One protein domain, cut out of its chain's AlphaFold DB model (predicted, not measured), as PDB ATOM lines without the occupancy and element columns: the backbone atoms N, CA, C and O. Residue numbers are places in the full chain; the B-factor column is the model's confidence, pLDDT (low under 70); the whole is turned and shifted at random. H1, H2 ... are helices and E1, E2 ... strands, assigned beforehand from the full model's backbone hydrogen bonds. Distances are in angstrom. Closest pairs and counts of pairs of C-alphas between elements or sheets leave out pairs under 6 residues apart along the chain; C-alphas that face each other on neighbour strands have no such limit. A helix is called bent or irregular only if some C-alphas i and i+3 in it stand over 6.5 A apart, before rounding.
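Overview. This is residues 10 to 134 of the 458 residues of an uncharacterized protein of Brevibacterium sp. JNUCC-42 (UniProt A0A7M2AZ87). A compact body of helices packed on a two-stranded hairpin has one long helical arm: residues 10 to 25 of H1 stick out from it. In the body H3, H2 and H5 lie side by side, alternating in direction, packed along the hairpin of E1 and E2, while H4 crosses the end of this group where H2 ends and H3 and H5 begin, and short H6 lies far from the arm, at the other end of the long axis. The printed part has 125 residues, with six named helices followed by two named strands, H1 H2 H3 H4 H5 H6 E1 E2; the sheet, E1 - E2, is antiparallel and the class is mostly helix. The whole is compact, with a radius of gyration of the C-alphas of 15.8 A, yet its outline is elongated, 57 by 35 by 29 A, and the arm makes the length.

Along the chain. H1, residues 10 to 29, begins with C-alpha 10 at (46.525, 33.461, -23.062) and is 27.4 A long from first to last C-alpha. H2, residues 33 to 45, is 18.6 A long, and H3, residues 49 to 55, is 10.1 A long. H4, residues 68 to 80, is 18.4 A long. H5, residues 82 to 98, begins with C-alpha 82 at (43.960, -4.307, 6.767) and is 24.3 A long. H6, residues 108 to 114, is 9.6 A long; it is neither bent nor irregular, but only just: C-alphas 109 and 112 are 6.3 A apart. E1, residues 120 to 125, is 14.7 A long, and E2, residues 128 to 133, is 15.6 A long and ends with C-alpha 133 at (49.949, 10.671, 12.930).

Arrangement. H1 is close to H2 but not clearly touching it, about perpendicular at 80 degrees; the closest C-alphas, of Val 29 and Thr 35, are 5.8 A apart. H2 and H3 form a helical hairpin and touch at a shallow tilt of 16 degrees, opposite ways, closest at the C-alphas of Ala 43 and Phe 52, 5.2 A. H2 also touches H5 at a shallow tilt of 14 degrees, opposite ways, with the closest C-alphas, of Pro 33 and Ala 96, 5.0 A apart. H3 and H5 are apart. Residues 44 to 45 of H2 touch residues 75 to 79 of H4, about perpendicular at 81 degrees; the closest C-alphas, of Val 44 and Ile 75, are 5.3 A apart. Residues 68 to 72 of H4 touch H3, about perpendicular at 86 degrees, with the closest C-alphas, of Leu 49 and Ala 72, 6.5 A apart. H4 and H5 touch only at the corner by their link, and only just, with 3 pairs of C-alphas within 8 A. H5 and H6 only just touch, also with 3 pairs, the closest C-alphas being those of Ser 91 and Ala 109 at 7.0 A. E1 and E2 form a hairpin, antiparallel at 148 degrees; N 123 and O 130 are 2.8 A apart and N 125 and O 128 are 2.7 A apart, both within hydrogen-bond range. The closest C-alphas of H5 and E1, of Leu 92 and Leu 122, are 6.2 A apart; those of H2 and E2, of Pro 33 and Tyr 129, 5.7 A; those of H3 and E2, of Val 55 and Lys 130, 5.2 A. Residues 56 to 57 pair, parallel, with residues 131 to 132 of E2. In H1, H2, H3, H4 and H5 every O i to N i+4 pair is within hydrogen-bond range; in H6 2 of 3 are.

Size, cuts and confidence. The two C-alphas farthest apart, of Ala 10 and Ala 115, are 58.2 A apart. Without residues 10 to 25, which stand free, the body has 109 residues and spans 35 by 33 by 28 A. The printed part has no cut. The link from H3 to H4, residues 56 to 67, is long; the link from H5 to H6 is short, and the others are tight. The mean pLDDT of the printed part is 75.7; it is under 70 at residues 10 to 29, 103, 109 and 111 to 118.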
ATOM      1  N   ALA A  10      47.427  34.592 -23.296       40.53
ATOM      2  CA  ALA A  10      46.525  33.461 -23.062       40.53
ATOM      3  C   ALA A  10      47.172  32.276 -22.307       40.53
ATOM      4  O   ALA A  10      46.500  31.631 -21.508       40.53
ATOM      5  N   ILE A  11      48.473  32.007 -22.498       40.91
ATOM      6  CA  ILE A  11      49.167  30.893 -21.817       40.91
ATOM      7  C   ILE A  11      49.548  31.294 -20.386       40.91
ATOM      8  O   ILE A  11      49.413  30.490 -19.468       40.91
ATOM      9  N   LEU A  12      49.926  32.559 -20.158       36.66
ATOM     10  CA  LEU A  12      50.215  33.055 -18.809       36.66
ATOM     11  C   LEU A  12      48.946  33.114 -17.939       36.66
ATOM     12  O   LEU A  12      48.996  32.777 -16.761       36.66
ATOM     13  N   ILE A  13      47.793  33.460 -18.524       42.94
ATOM     14  CA  ILE A  13      46.498  33.438 -17.828       42.94
ATOM     15  C   ILE A  13      46.036  31.998 -17.556       42.94
ATOM     16  O   ILE A  13      45.552  31.738 -16.463       42.94
ATOM     17  N   MET A  14      46.247  31.036 -18.462       40.06
ATOM     18  CA  MET A  14      45.933  29.615 -18.213       40.06
ATOM     19  C   MET A  14      46.838  28.973 -17.151       40.06
ATOM     20  O   MET A  14      46.355  28.173 -16.356       40.06
ATOM     21  N   VAL A  15      48.118  29.346 -17.075       43.78
ATOM     22  CA  VAL A  15      49.026  28.861 -16.020       43.78
ATOM     23  C   VAL A  15      48.710  29.520 -14.677       43.78
ATOM     24  O   VAL A  15      48.699  28.829 -13.668       43.78
ATOM     25  N   VAL A  16      48.362  30.813 -14.639       43.19
ATOM     26  CA  VAL A  16      47.956  31.498 -13.398       43.19
ATOM     27  C   VAL A  16      46.571  31.045 -12.931       43.19
ATOM     28  O   VAL A  16      46.413  30.792 -11.746       43.19
ATOM     29  N   ILE A  17      45.588  30.863 -13.820       44.69
ATOM     30  CA  ILE A  17      44.263  30.310 -13.485       44.69
ATOM     31  C   ILE A  17      44.380  28.830 -13.111       44.69
ATOM     32  O   ILE A  17      43.765  28.414 -12.139       44.69
ATOM     33  N   GLY A  18      45.210  28.045 -13.801       35.72
ATOM     34  CA  GLY A  18      45.513  26.662 -13.436       35.72
ATOM     35  C   GLY A  18      46.171  26.572 -12.062       35.72
ATOM     36  O   GLY A  18      45.729  25.790 -11.232       35.72
ATOM     37  N   PHE A  19      47.143  27.439 -11.761       41.62
ATOM     38  CA  PHE A  19      47.773  27.527 -10.442       41.62
ATOM     39  C   PHE A  19      46.798  28.045  -9.374       41.62
ATOM     40  O   PHE A  19      46.834  27.565  -8.249       41.62
ATOM     41  N   PHE A  20      45.889  28.967  -9.710       41.38
ATOM     42  CA  PHE A  20      44.887  29.518  -8.790       41.38
ATOM     43  C   PHE A  20      43.740  28.537  -8.517       41.38
ATOM     44  O   PHE A  20      43.303  28.443  -7.378       41.38
ATOM     45  N   ILE A  21      43.297  27.757  -9.509       43.28
ATOM     46  CA  ILE A  21      42.318  26.669  -9.355       43.28
ATOM     47  C   ILE A  21      42.962  25.491  -8.621       43.28
ATOM     48  O   ILE A  21      42.346  24.947  -7.711       43.28
ATOM     49  N   PHE A  22      44.215  25.144  -8.927       44.91
ATOM     50  CA  PHE A  22      44.959  24.095  -8.227       44.91
ATOM     51  C   PHE A  22      45.235  24.476  -6.762       44.91
ATOM     52  O   PHE A  22      45.041  23.651  -5.869       44.91
ATOM     53  N   ASN A  23      45.577  25.744  -6.477       47.88
ATOM     54  CA  ASN A  23      45.683  26.248  -5.104       47.88
ATOM     55  C   ASN A  23      44.320  26.403  -4.422       47.88
ATOM     56  O   ASN A  23      44.221  26.076  -3.243       47.88
ATOM     57  N   GLN A  24      43.262  26.871  -5.097       50.12
ATOM     58  CA  GLN A  24      41.929  26.985  -4.487       50.12
ATOM     59  C   GLN A  24      41.321  25.619  -4.181       50.12
ATOM     60  O   GLN A  24      40.782  25.450  -3.093       50.12
ATOM     61  N   GLN A  25      41.447  24.642  -5.084       52.00
ATOM     62  CA  GLN A  25      41.010  23.271  -4.838       52.00
ATOM     63  C   GLN A  25      41.803  22.662  -3.690       52.00
ATOM     64  O   GLN A  25      41.182  22.185  -2.751       52.00
ATOM     65  N   ARG A  26      43.139  22.779  -3.664       55.44
ATOM     66  CA  ARG A  26      43.935  22.355  -2.498       55.44
ATOM     67  C   ARG A  26      43.460  23.029  -1.209       55.44
ATOM     68  O   ARG A  26      43.195  22.359  -0.220       55.44
ATOM     69  N   THR A  27      43.269  24.344  -1.223       56.41
ATOM     70  CA  THR A  27      42.872  25.107  -0.028       56.41
ATOM     71  C   THR A  27      41.452  24.773   0.444       56.41
ATOM     72  O   THR A  27      41.208  24.746   1.647       56.41
ATOM     73  N   ALA A  28      40.510  24.516  -0.467       56.78
ATOM     74  CA  ALA A  28      39.148  24.089  -0.143       56.78
ATOM     75  C   ALA A  28      39.110  22.637   0.355       56.78
ATOM     76  O   ALA A  28      38.399  22.337   1.311       56.78
ATOM     77  N   VAL A  29      39.933  21.766  -0.234       61.25
ATOM     78  CA  VAL A  29      40.091  20.365   0.168       61.25
ATOM     79  C   VAL A  29      40.575  20.268   1.611       61.25
ATOM     80  O   VAL A  29      39.941  19.591   2.414       61.25
ATOM     81  N   TYR A  30      41.614  21.014   1.989       71.62
ATOM     82  CA  TYR A  30      42.091  20.995   3.374       71.62
ATOM     83  C   TYR A  30      41.161  21.738   4.349       71.62
ATOM     84  O   TYR A  30      41.383  21.679   5.549       71.62
ATOM     85  N   LYS A  31      40.110  22.432   3.890       77.00
ATOM     86  CA  LYS A  31      39.098  23.069   4.757       77.00
ATOM     87  C   LYS A  31      37.898  22.167   5.056       77.00
ATOM     88  O   LYS A  31      37.106  22.527   5.922       77.00
ATOM     89  N   ASN A  32      37.761  21.023   4.382       85.44
ATOM     90  CA  ASN A  32      36.688  20.062   4.631       85.44
ATOM     91  C   ASN A  32      37.255  18.773   5.270       85.44
ATOM     92  O   ASN A  32      38.054  18.086   4.629       85.44
ATOM     93  N   PRO A  33      36.836  18.410   6.498       86.94
ATOM     94  CA  PRO A  33      37.343  17.228   7.192       86.94
ATOM     95  C   PRO A  33      37.078  15.909   6.444       86.94
ATOM     96  O   PRO A  33      37.968  15.066   6.377       86.94
ATOM     97  N   GLU A  34      35.914  15.739   5.815       88.50
ATOM     98  CA  GLU A  34      35.564  14.514   5.074       88.50
ATOM     99  C   GLU A  34      36.438  14.339   3.828       88.50
ATOM    100  O   GLU A  34      36.871  13.236   3.489       88.50
ATOM    101  N   THR A  35      36.749  15.450   3.153       87.44
ATOM    102  CA  THR A  35      37.605  15.431   1.958       87.44
ATOM    103  C   THR A  35      39.043  15.049   2.316       87.44
ATOM    104  O   THR A  35      39.678  14.300   1.574       87.44
ATOM    105  N   VAL A  36      39.540  15.495   3.475       89.00
ATOM    106  CA  VAL A  36      40.863  15.123   4.001       89.00
ATOM    107  C   VAL A  36      40.944  13.628   4.317       89.00
ATOM    108  O   VAL A  36      41.919  12.988   3.929       89.00
ATOM    109  N   VAL A  37      39.920  13.052   4.959       90.31
ATOM    110  CA  VAL A  37      39.873  11.606   5.255       90.31
ATOM    111  C   VAL A  37      39.851  10.782   3.968       90.31
ATOM    112  O   VAL A  37      40.627   9.836   3.839       90.31
ATOM    113  N   LYS A  38      39.052  11.184   2.971       89.88
ATOM    114  CA  LYS A  38      39.002  10.509   1.666       89.88
ATOM    115  C   LYS A  38      40.348  10.535   0.938       89.88
ATOM    116  O   LYS A  38      40.764   9.519   0.392       89.88
ATOM    117  N   GLN A  39      41.041  11.675   0.935       89.00
ATOM    118  CA  GLN A  39      42.369  11.771   0.320       89.00
ATOM    119  C   GLN A  39      43.425  10.965   1.072       89.00
ATOM    120  O   GLN A  39      44.280  10.352   0.442       89.00
ATOM    121  N   PHE A  40      43.360  10.933   2.403       90.38
ATOM    122  CA  PHE A  40      44.232  10.086   3.210       90.38
ATOM    123  C   PHE A  40      44.010   8.599   2.913       90.38
ATOM    124  O   PHE A  40      44.977   7.876   2.682       90.38
ATOM    125  N   GLN A  41      42.750   8.158   2.832       91.69
ATOM    126  CA  GLN A  41      42.407   6.787   2.457       91.69
ATOM    127  C   GLN A  41      42.950   6.428   1.068       91.69
ATOM    128  O   GLN A  41      43.647   5.424   0.922       91.69
ATOM    129  N   GLN A  42      42.701   7.280   0.066       88.88
ATOM    130  CA  GLN A  42      43.217   7.091  -1.293       88.88
ATOM    131  C   GLN A  42      44.745   7.029  -1.324       88.88
ATOM    132  O   GLN A  42      45.307   6.198  -2.033       88.88
ATOM    133  N   ALA A  43      45.417   7.864  -0.530       88.44
ATOM    134  CA  ALA A  43      46.868   7.888  -0.482       88.44
ATOM    135  C   ALA A  43      47.467   6.581   0.052       88.44
ATOM    136  O   ALA A  43      48.484   6.125  -0.464       88.44
ATOM    137  N   VAL A  44      46.826   5.958   1.042       87.31
ATOM    138  CA  VAL A  44      47.254   4.661   1.583       87.31
ATOM    139  C   VAL A  44      46.932   3.524   0.610       87.31
ATOM    140  O   VAL A  44      47.806   2.721   0.304       87.31
ATOM    141  N   GLU A  45      45.709   3.470   0.072       88.19
ATOM    142  CA  GLU A  45      45.268   2.399  -0.838       88.19
ATOM    143  C   GLU A  45      46.019   2.399  -2.178       88.19
ATOM    144  O   GLU A  45      46.276   1.338  -2.744       88.19
ATOM    145  N   GLN A  46      46.383   3.580  -2.684       89.12
ATOM    146  CA  GLN A  46      47.081   3.754  -3.965       89.12
ATOM    147  C   GLN A  46      48.586   4.001  -3.800       89.12
ATOM    148  O   GLN A  46      49.267   4.283  -4.785       89.12
ATOM    149  N   ASN A  47      49.109   3.917  -2.571       86.44
ATOM    150  CA  ASN A  47      50.514   4.164  -2.240       86.44
ATOM    151  C   ASN A  47      51.048   5.528  -2.744       86.44
ATOM    152  O   ASN A  47      52.163   5.637  -3.254       86.44
ATOM    153  N   GLN A  48      50.237   6.586  -2.630       87.94
ATOM    154  CA  GLN A  48      50.564   7.942  -3.088       87.94
ATOM    155  C   GLN A  48      51.217   8.758  -1.968       87.94
ATOM    156  O   GLN A  48      50.555   9.493  -1.230       87.94
ATOM    157  N   LEU A  49      52.543   8.658  -1.878       85.88
ATOM    158  CA  LEU A  49      53.346   9.281  -0.825       85.88
ATOM    159  C   LEU A  49      53.166  10.806  -0.730       85.88
ATOM    160  O   LEU A  49      52.951  11.333   0.360       85.88
ATOM    161  N   ASP A  50      53.168  11.509  -1.865       84.81
ATOM    162  CA  ASP A  50      53.036  12.973  -1.902       84.81
ATOM    163  C   ASP A  50      51.712  13.455  -1.301       84.81
ATOM    164  O   ASP A  50      51.665  14.459  -0.585       84.81
ATOM    165  N   ILE A  51      50.619  12.743  -1.594       85.81
ATOM    166  CA  ILE A  51      49.290  13.070  -1.069       85.81
ATOM    167  C   ILE A  51      49.245  12.730   0.417       85.81
ATOM    168  O   ILE A  51      48.774  13.554   1.199       85.81
ATOM    169  N   PHE A  52      49.804  11.583   0.814       88.81
ATOM    170  CA  PHE A  52      49.903  11.178   2.212       88.81
ATOM    171  C   PHE A  52      50.615  12.245   3.055       88.81
ATOM    172  O   PHE A  52      50.051  12.721   4.038       88.81
ATOM    173  N   VAL A  53      51.808  12.690   2.651       87.00
ATOM    174  CA  VAL A  53      52.588  13.716   3.370       87.00
ATOM    175  C   VAL A  53      51.842  15.058   3.423       87.00
ATOM    176  O   VAL A  53      51.891  15.766   4.430       87.00
ATOM    177  N   GLN A  54      51.086  15.410   2.379       85.75
ATOM    178  CA  GLN A  54      50.310  16.656   2.345       85.75
ATOM    179  C   GLN A  54      49.136  16.663   3.334       85.75
ATOM    180  O   GLN A  54      48.921  17.667   4.026       85.75
ATOM    181  N   VAL A  55      48.378  15.564   3.405       88.06
ATOM    182  CA  VAL A  55      47.171  15.453   4.247       88.06
ATOM    183  C   VAL A  55      47.481  15.056   5.690       88.06
ATOM    184  O   VAL A  55      46.584  15.106   6.533       88.06
ATOM    185  N   THR A  56      48.730  14.696   5.999       89.19
ATOM    186  CA  THR A  56      49.146  14.274   7.338       89.19
ATOM    187  C   THR A  56      49.934  15.342   8.099       89.19
ATOM    188  O   THR A  56      50.438  16.323   7.543       89.19
ATOM    189  N   THR A  57      49.977  15.199   9.424       87.38
ATOM    190  CA  THR A  57      50.769  16.047  10.329       87.38
ATOM    191  C   THR A  57      51.239  15.258  11.548       87.38
ATOM    192  O   THR A  57      50.645  14.246  11.897       87.38
ATOM    193  N   VAL A  58      52.259  15.752  12.247       85.31
ATOM    194  CA  VAL A  58      52.721  15.224  13.546       85.31
ATOM    195  C   VAL A  58      52.205  16.135  14.676       85.31
ATOM    196  O   VAL A  58      51.973  17.324  14.420       85.31
ATOM    197  N   PRO A  59      51.965  15.632  15.905       83.50
ATOM    198  CA  PRO A  59      51.643  16.479  17.051       83.50
ATOM    199  C   PRO A  59      52.707  17.546  17.336       83.50
ATOM    200  O   PRO A  59      53.908  17.286  17.304       83.50
ATOM    201  N   THR A  60      52.253  18.754  17.671       79.56
ATOM    202  CA  THR A  60      53.118  19.850  18.128       79.56
ATOM    203  C   THR A  60      53.840  19.464  19.421       79.56
ATOM    204  O   THR A  60      53.198  18.969  20.344       79.56
ATOM    205  N   GLY A  61      55.148  19.729  19.510       75.50
ATOM    206  CA  GLY A  61      55.967  19.423  20.695       75.50
ATOM    207  C   GLY A  61      56.702  18.079  20.643       75.50
ATOM    208  O   GLY A  61      57.462  17.773  21.554       75.50
ATOM    209  N   VAL A  62      56.521  17.298  19.575       78.56
ATOM    210  CA  VAL A  62      57.275  16.063  19.323       78.56
ATOM    211  C   VAL A  62      58.442  16.368  18.379       78.56
ATOM    212  O   VAL A  62      58.255  17.055  17.379       78.56
ATOM    213  N   LYS A  63      59.648  15.862  18.678       76.62
ATOM    214  CA  LYS A  63      60.853  16.100  17.855       76.62
ATOM    215  C   LYS A  63      60.922  15.257  16.571       76.62
ATOM    216  O   LYS A  63      61.774  15.514  15.723       76.62
ATOM    217  N   ALA A  64      60.036  14.270  16.412       78.06
ATOM    218  CA  ALA A  64      59.925  13.469  15.195       78.06
ATOM    219  C   ALA A  64      59.470  14.312  13.999       78.06
ATOM    220  O   ALA A  64      58.542  15.114  14.101       78.06
ATOM    221  N   THR A  65      60.070  14.051  12.839       78.31
ATOM    222  CA  THR A  65      59.646  14.626  11.559       78.31
ATOM    223  C   THR A  65      59.063  13.526  10.683       78.31
ATOM    224  O   THR A  65      59.645  12.448  10.571       78.31
ATOM    225  N   LEU A  66      57.917  13.786  10.051       80.31
ATOM    226  CA  LEU A  66      57.358  12.873   9.059       80.31
ATOM    227  C   LEU A  66      58.130  13.037   7.744       80.31
ATOM    228  O   LEU A  66      57.880  13.972   6.989       80.31
ATOM    229  N   THR A  67      59.097  12.154   7.511       82.19
ATOM    230  CA  THR A  67      59.845  12.093   6.247       82.19
ATOM    231  C   THR A  67      59.145  11.183   5.242       82.19
ATOM    232  O   THR A  67      58.337  10.337   5.629       82.19
ATOM    233  N   ASP A  68      59.521  11.280   3.968       83.12
ATOM    234  CA  ASP A  68      59.088  10.364   2.904       83.12
ATOM    235  C   ASP A  68      59.341   8.891   3.265       83.12
ATOM    236  O   ASP A  68      58.491   8.032   3.039       83.12
ATOM    237  N   LYS A  69      60.475   8.593   3.915       81.25
ATOM    238  CA  LYS A  69      60.811   7.239   4.378       81.25
ATOM    239  C   LYS A  69      59.832   6.753   5.451       81.25
ATOM    240  O   LYS A  69      59.341   5.629   5.371       81.25
ATOM    241  N   ASN A  70      59.533   7.589   6.446       82.94
ATOM    242  CA  ASN A  70      58.591   7.238   7.511       82.94
ATOM    243  C   ASN A  70      57.157   7.134   6.973       82.94
ATOM    244  O   ASN A  70      56.436   6.218   7.347       82.94
ATOM    245  N   ALA A  71      56.758   8.026   6.067       85.69
ATOM    246  CA  ALA A  71      55.460   7.988   5.405       85.69
ATOM    247  C   ALA A  71      55.281   6.713   4.566       85.69
ATOM    248  O   ALA A  71      54.250   6.054   4.682       85.69
ATOM    249  N   ALA A  72      56.301   6.299   3.808       84.31
ATOM    250  CA  ALA A  72      56.281   5.037   3.072       84.31
ATOM    251  C   ALA A  72      56.180   3.827   4.018       84.31
ATOM    252  O   ALA A  72      55.407   2.907   3.756       84.31
ATOM    253  N   GLY A  73      56.902   3.854   5.146       80.81
ATOM    254  CA  GLY A  73      56.795   2.842   6.203       80.81
ATOM    255  C   GLY A  73      55.386   2.749   6.797       80.81
ATOM    256  O   GLY A  73      54.850   1.649   6.939       80.81
ATOM    257  N   ILE A  74      54.744   3.896   7.046       84.62
ATOM    258  CA  ILE A  74      53.361   3.956   7.535       84.62
ATOM    259  C   ILE A  74      52.378   3.427   6.481       84.62
ATOM    260  O   ILE A  74      51.469   2.676   6.809       84.62
ATOM    261  N   ILE A  75      52.521   3.779   5.206       86.25
ATOM    262  CA  ILE A  75      51.620   3.236   4.179       86.25
ATOM    263  C   ILE A  75      51.786   1.713   4.093       86.25
ATOM    264  O   ILE A  75      50.807   0.977   4.204       86.25
ATOM    265  N   ALA A  76      53.029   1.234   3.991       82.56
ATOM    266  CA  ALA A  76      53.326  -0.188   3.868       82.56
ATOM    267  C   ALA A  76      52.826  -1.004   5.069       82.56
ATOM    268  O   ALA A  76      52.306  -2.107   4.903       82.56
ATOM    269  N   SER A  77      52.977  -0.472   6.282       81.44
ATOM    270  CA  SER A  77      52.525  -1.151   7.490       81.44
ATOM    271  C   SER A  77      50.984  -1.141   7.580       81.44
ATOM    272  O   SER A  77      50.396  -2.174   7.903       81.44
ATOM    273  N   LEU A  78      50.298  -0.046   7.207       80.38
ATOM    274  CA  LEU A  78      48.825  -0.009   7.130       80.38
ATOM    275  C   LEU A  78      48.282  -1.052   6.147       80.38
ATOM    276  O   LEU A  78      47.338  -1.769   6.477       80.38
ATOM    277  N   SER A  79      48.906  -1.190   4.973       76.56
ATOM    278  CA  SER A  79      48.515  -2.185   3.966       76.56
ATOM    279  C   SER A  79      48.681  -3.631   4.445       76.56
ATOM    280  O   SER A  79      47.950  -4.509   3.992       76.56
ATOM    281  N   LYS A  80      49.620  -3.903   5.362       79.06
ATOM    282  CA  LYS A  80      49.804  -5.232   5.975       79.06
ATOM    283  C   LYS A  80      48.767  -5.537   7.063       79.06
ATOM    284  O   LYS A  80      48.512  -6.705   7.346       79.06
ATOM    285  N   HIS A  81      48.163  -4.512   7.667       78.62
ATOM    286  CA  HIS A  81      47.233  -4.632   8.793       78.62
ATOM    287  C   HIS A  81      45.821  -4.144   8.428       78.62
ATOM    288  O   HIS A  81      45.269  -3.252   9.072       78.62
ATOM    289  N   THR A  82      45.215  -4.754   7.404       78.31
ATOM    290  CA  THR A  82      43.960  -4.307   6.767       78.31
ATOM    291  C   THR A  82      42.784  -4.108   7.728       78.31
ATOM    292  O   THR A  82      42.041  -3.142   7.581       78.31
ATOM    293  N   GLU A  83      42.596  -4.977   8.724       81.00
ATOM    294  CA  GLU A  83      41.498  -4.816   9.693       81.00
ATOM    295  C   GLU A  83      41.731  -3.618  10.625       81.00
ATOM    296  O   GLU A  83      40.830  -2.816  10.846       81.00
ATOM    297  N   THR A  84      42.967  -3.420  11.094       77.62
ATOM    298  CA  THR A  84      43.346  -2.227  11.867       77.62
ATOM    299  C   THR A  84      43.213  -0.957  11.023       77.62
ATOM    300  O   THR A  84      42.739   0.067  11.512       77.62
ATOM    301  N   TRP A  85      43.580  -1.026   9.741       84.62
ATOM    302  CA  TRP A  85      43.391   0.060   8.783       84.62
ATOM    303  C   TRP A  85      41.914   0.446   8.631       84.62
ATOM    304  O   TRP A  85      41.582   1.622   8.778       84.62
ATOM    305  N   LYS A  86      41.021  -0.531   8.422       85.06
ATOM    306  CA  LYS A  86      39.569  -0.300   8.338       85.06
ATOM    307  C   LYS A  86      39.031   0.390   9.588       85.06
ATOM    308  O   LYS A  86      38.280   1.353   9.464       85.06
ATOM    309  N   THR A  87      39.451  -0.050  10.777       84.12
ATOM    310  CA  THR A  87      39.060   0.597  12.037       84.12
ATOM    311  C   THR A  87      39.480   2.064  12.067       84.12
ATOM    312  O   THR A  87      38.651   2.921  12.356       84.12
ATOM    313  N   TYR A  88      40.723   2.388  11.693       84.56
ATOM    314  CA  TYR A  88      41.171   3.783  11.659       84.56
ATOM    315  C   TYR A  88      40.425   4.633  10.627       84.56
ATOM    316  O   TYR A  88      40.083   5.772  10.929       84.56
ATOM    317  N   VAL A  89      40.143   4.108   9.430       88.50
ATOM    318  CA  VAL A  89      39.362   4.837   8.412       88.50
ATOM    319  C   VAL A  89      37.940   5.110   8.900       88.50
ATOM    320  O   VAL A  89      37.457   6.236   8.759       88.50
ATOM    321  N   ASN A  90      37.288   4.123   9.521       88.81
ATOM    322  CA  ASN A  90      35.952   4.287  10.094       88.81
ATOM    323  C   ASN A  90      35.960   5.348  11.202       88.81
ATOM    324  O   ASN A  90      35.187   6.301  11.141       88.81
ATOM    325  N   SER A  91      36.910   5.269  12.139       87.50
ATOM    326  CA  SER A  91      37.049   6.265  13.207       87.50
ATOM    327  C   SER A  91      37.346   7.671  12.677       87.50
ATOM    328  O   SER A  91      36.769   8.644  13.157       87.50
ATOM    329  N   LEU A  92      38.204   7.813  11.661       89.50
ATOM    330  CA  LEU A  92      38.469   9.108  11.024       89.50
ATOM    331  C   LEU A  92      37.216   9.666  10.330       89.50
ATOM    332  O   LEU A  92      36.983  10.874  10.369       89.50
ATOM    333  N   THR A  93      36.396   8.801   9.730       90.31
ATOM    334  CA  THR A  93      35.132   9.180   9.079       90.31
ATOM    335  C   THR A  93      34.102   9.659  10.104       90.31
ATOM    336  O   THR A  93      33.504  10.720   9.925       90.31
ATOM    337  N   GLU A  94      33.951   8.947  11.224       88.19
ATOM    338  CA  GLU A  94      33.093   9.354  12.347       88.19
ATOM    339  C   GLU A  94      33.550  10.684  12.971       88.19
ATOM    340  O   GLU A  94      32.731  11.563  13.259       88.19
ATOM    341  N   GLN A  95      34.868  10.876  13.116       88.25
ATOM    342  CA  GLN A  95      35.449  12.153  13.542       88.25
ATOM    343  C   GLN A  95      35.146  13.280  12.558       88.25
ATOM    344  O   GLN A  95      34.811  14.384  12.987       88.25
ATOM    345  N   ALA A  96      35.250  13.031  11.250       88.50
ATOM    346  CA  ALA A  96      34.979  14.034  10.227       88.50
ATOM    347  C   ALA A  96      33.516  14.502  10.240       88.50
ATOM    348  O   ALA A  96      33.279  15.712  10.214       88.50
ATOM    349  N   ALA A  97      32.566  13.568  10.358       87.44
ATOM    350  CA  ALA A  97      31.135  13.869  10.435       87.44
ATOM    351  C   ALA A  97      30.780  14.680  11.694       87.44
ATOM    352  O   ALA A  97      29.992  15.625  11.644       87.44
ATOM    353  N   SER A  98      31.417  14.361  12.824       84.50
ATOM    354  CA  SER A  98      31.165  15.031  14.104       84.50
ATOM    355  C   SER A  98      31.886  16.376  14.254       84.50
ATOM    356  O   SER A  98      31.511  17.180  15.107       84.50
ATOM    357  N   TYR A  99      32.896  16.673  13.429       79.94
ATOM    358  CA  TYR A  99      33.825  17.784  13.668       79.94
ATOM    359  C   TYR A  99      33.173  19.174  13.655       79.94
ATOM    360  O   TYR A  99      33.668  20.089  14.312       79.94
ATOM    361  N   GLN A 100      32.089  19.364  12.895       70.38
ATOM    362  CA  GLN A 100      31.381  20.650  12.842       70.38
ATOM    363  C   GLN A 100      30.623  20.951  14.145       70.38
ATOM    364  O   GLN A 100      30.512  22.117  14.518       70.38
ATOM    365  N   ALA A 101      30.144  19.915  14.843       76.31
ATOM    366  CA  ALA A 101      29.377  20.035  16.083       76.31
ATOM    367  C   ALA A 101      30.241  19.839  17.342       76.31
ATOM    368  O   ALA A 101      30.047  20.526  18.341       76.31
ATOM    369  N   ASN A 102      31.218  18.929  17.291       79.38
ATOM    370  CA  ASN A 102      32.157  18.645  18.371       79.38
ATOM    371  C   ASN A 102      33.563  18.340  17.808       79.38
ATOM    372  O   ASN A 102      33.902  17.181  17.565       79.38
ATOM    373  N   PRO A 103      34.419  19.365  17.636       69.25
ATOM    374  CA  PRO A 103      35.800  19.213  17.163       69.25
ATOM    375  C   PRO A 103      36.702  18.318  18.026       69.25
ATOM    376  O   PRO A 103      37.797  17.958  17.593       69.25
ATOM    377  N   SER A 104      36.277  18.014  19.253       73.88
ATOM    378  CA  SER A 104      37.006  17.188  20.219       73.88
ATOM    379  C   SER A 104      36.431  15.774  20.333       73.88
ATOM    380  O   SER A 104      36.813  15.049  21.246       73.88
ATOM    381  N   TYR A 105      35.505  15.387  19.451       80.75
ATOM    382  CA  TYR A 105      34.905  14.059  19.457       80.75
ATOM    383  C   TYR A 105      35.953  12.959  19.231       80.75
ATOM    384  O   TYR A 105      36.757  13.015  18.294       80.75
ATOM    385  N   ILE A 106      35.919  11.942  20.089       78.31
ATOM    386  CA  ILE A 106      36.741  10.740  19.991       78.31
ATOM    387  C   ILE A 106      35.767   9.559  19.865       78.31
ATOM    388  O   ILE A 106      34.943   9.378  20.753       78.31
ATOM    389  N   PRO A 107      35.810   8.790  18.763       80.62
ATOM    390  CA  PRO A 107      35.044   7.558  18.620       80.62
ATOM    391  C   PRO A 107      35.338   6.575  19.749       80.62
ATOM    392  O   PRO A 107      36.493   6.457  20.149       80.62
ATOM    393  N   GLU A 108      34.343   5.798  20.174       75.50
ATOM    394  CA  GLU A 108      34.480   4.759  21.213       75.50
ATOM    395  C   GLU A 108      35.629   3.780  20.897       75.50
ATOM    396  O   GLU A 108      36.456   3.470  21.753       75.50
ATOM    397  N   ALA A 109      35.789   3.416  19.617       69.56
ATOM    398  CA  ALA A 109      36.894   2.581  19.130       69.56
ATOM    399  C   ALA A 109      38.297   3.182  19.374       69.56
ATOM    400  O   ALA A 109      39.301   2.469  19.325       69.56
ATOM    401  N   LEU A 110      38.378   4.495  19.615       70.88
ATOM    402  CA  LEU A 110      39.586   5.231  19.980       70.88
ATOM    403  C   LEU A 110      39.616   5.664  21.460       70.88
ATOM    404  O   LEU A 110      40.684   6.065  21.921       70.88
ATOM    405  N   GLU A 111      38.502   5.579  22.200       64.38
ATOM    406  CA  GLU A 111      38.420   5.896  23.636       64.38
ATOM    407  C   GLU A 111      39.112   4.821  24.488       64.38
ATOM    408  O   GLU A 111      39.987   5.153  25.290       64.38
ATOM    409  N   ASP A 112      38.856   3.533  24.230       52.28
ATOM    410  CA  ASP A 112      39.621   2.425  24.835       52.28
ATOM    411  C   ASP A 112      41.098   2.450  24.398       52.28
ATOM    412  O   ASP A 112      42.016   2.087  25.142       52.28
ATOM    413  N   ALA A 113      41.355   2.959  23.190       52.31
ATOM    414  CA  ALA A 113      42.694   3.163  22.654       52.31
ATOM    415  C   ALA A 113      43.364   4.464  23.131       52.31
ATOM    416  O   ALA A 113      44.484   4.734  22.703       52.31
ATOM    417  N   ALA A 114      42.731   5.267  23.996       42.81
ATOM    418  CA  ALA A 114      43.334   6.467  24.578       42.81
ATOM    419  C   ALA A 114      44.311   6.129  25.720       42.81
ATOM    420  O   ALA A 114      45.252   6.889  25.969       42.81
ATOM    421  N   ALA A 115      44.122   4.972  26.370       46.09
ATOM    422  CA  ALA A 115      45.108   4.350  27.259       46.09
ATOM    423  C   ALA A 115      46.185   3.560  26.481       46.09
ATOM    424  O   ALA A 115      47.287   3.349  26.989       46.09
ATOM    425  N   ALA A 116      45.883   3.157  25.242       53.03
ATOM    426  CA  ALA A 116      46.843   2.634  24.271       53.03
ATOM    427  C   ALA A 116      47.421   3.765  23.390       53.03
ATOM    428  O   ALA A 116      47.063   4.937  23.499       53.03
ATOM    429  N   ASN A 117      48.365   3.450  22.503       59.53
ATOM    430  CA  ASN A 117      48.987   4.458  21.643       59.53
ATOM    431  C   ASN A 117      48.176   4.649  20.349       59.53
ATOM    432  O   ASN A 117      48.615   4.201  19.293       59.53
ATOM    433  N   SER A 118      47.005   5.300  20.397       66.50
ATOM    434  CA  SER A 118      46.264   5.659  19.171       66.50
ATOM    435  C   SER A 118      47.149   6.445  18.190       66.50
ATOM    436  O   SER A 118      47.766   7.443  18.573       66.50
ATOM    437  N   LEU A 119      47.223   5.981  16.934       74.81
ATOM    438  CA  LEU A 119      48.136   6.521  15.926       74.81
ATOM    439  C   LEU A 119      47.501   7.610  15.048       74.81
ATOM    440  O   LEU A 119      48.201   8.546  14.684       74.81
ATOM    441  N   LEU A 120      46.221   7.502  14.677       84.81
ATOM    442  CA  LEU A 120      45.590   8.371  13.674       84.81
ATOM    443  C   LEU A 120      44.384   9.102  14.264       84.81
ATOM    444  O   LEU A 120      43.429   8.466  14.701       84.81
ATOM    445  N   VAL A 121      44.417  10.435  14.249       86.62
ATOM    446  CA  VAL A 121      43.290  11.283  14.670       86.62
ATOM    447  C   VAL A 121      43.126  12.469  13.734       86.62
ATOM    448  O   VAL A 121      44.104  13.007  13.214       86.62
ATOM    449  N   LEU A 122      41.898  12.930  13.530       87.88
ATOM    450  CA  LEU A 122      41.656  14.124  12.732       87.88
ATOM    451  C   LEU A 122      41.951  15.395  13.547       87.88
ATOM    452  O   LEU A 122      41.414  15.603  14.638       87.88
ATOM    453  N   LYS A 123      42.794  16.289  13.019       87.25
ATOM    454  CA  LYS A 123      43.195  17.522  13.706       87.25
ATOM    455  C   LYS A 123      43.026  18.756  12.833       87.25
ATOM    456  O   LYS A 123      43.476  18.800  11.691       87.25
ATOM    457  N   LYS A 124      42.453  19.808  13.417       85.81
ATOM    458  CA  LYS A 124      42.462  21.157  12.849       85.81
ATOM    459  C   LYS A 124      43.785  21.867  13.160       85.81
ATOM    460  O   LYS A 124      44.142  22.038  14.325       85.81
ATOM    461  N   VAL A 125      44.503  22.282  12.120       81.56
ATOM    462  CA  VAL A 125      45.769  23.025  12.163       81.56
ATOM    463  C   VAL A 125      45.538  24.387  11.504       81.56
ATOM    464  O   VAL A 125      45.440  24.500  10.283       81.56
ATOM    465  N   GLY A 126      45.388  25.437  12.313       81.12
ATOM    466  CA  GLY A 126      44.978  26.755  11.818       81.12
ATOM    467  C   GLY A 126      43.590  26.709  11.166       81.12
ATOM    468  O   GLY A 126      42.607  26.323  11.801       81.12
ATOM    469  N   SER A 127      43.499  27.100   9.893       80.00
ATOM    470  CA  SER A 127      42.248  27.082   9.120       80.00
ATOM    471  C   SER A 127      42.008  25.788   8.338       80.00
ATOM    472  O   SER A 127      41.058  25.743   7.560       80.00
ATOM    473  N   VAL A 128      42.873  24.779   8.473       86.00
ATOM    474  CA  VAL A 128      42.809  23.534   7.695       86.00
ATOM    475  C   VAL A 128      42.750  22.295   8.591       86.00
ATOM    476  O   VAL A 128      43.082  22.359   9.770       86.00
ATOM    477  N   TYR A 129      42.328  21.168   8.032       88.12
ATOM    478  CA  TYR A 129      42.233  19.855   8.654       88.12
ATOM    479  C   TYR A 129      43.317  18.937   8.093       88.12
ATOM    480  O   TYR A 129      43.649  19.000   6.909       88.12
ATOM    481  N   LYS A 130      43.870  18.088   8.955       90.44
ATOM    482  CA  LYS A 130      44.877  17.083   8.619       90.44
ATOM    483  C   LYS A 130      44.668  15.823   9.449       90.44
ATOM    484  O   LYS A 130      44.200  15.905  10.585       90.44
ATOM    485  N   VAL A 131      45.071  14.675   8.916       89.94
ATOM    486  CA  VAL A 131      45.198  13.442   9.701       89.94
ATOM    487  C   VAL A 131      46.494  13.519  10.496       89.94
ATOM    488  O   VAL A 131      47.595  13.531   9.951       89.94
ATOM    489  N   GLN A 132      46.385  13.632  11.810       87.69
ATOM    490  CA  GLN A 132      47.537  13.643  12.688       87.69
ATOM    491  C   GLN A 132      47.998  12.211  12.961       87.69
ATOM    492  O   GLN A 132      47.231  11.404  13.480       87.69
ATOM    493  N   VAL A 133      49.260  11.928  12.631       86.94
ATOM    494  CA  VAL A 133      49.949  10.671  12.930       86.94
ATOM    495  C   VAL A 133      50.768  10.851  14.207       86.94
ATOM    496  O   VAL A 133      51.706  11.650  14.247       86.94
ATOM    497  N   ARG A 134      50.420  10.117  15.261       81.81
ATOM    498  CA  ARG A 134      51.113  10.129  16.549       81.81
ATOM    499  C   ARG A 134      52.198   9.052  16.563       81.81
ATOM    500  O   ARG A 134      51.863   7.889  16.393       81.81
TER     501      ARG A 134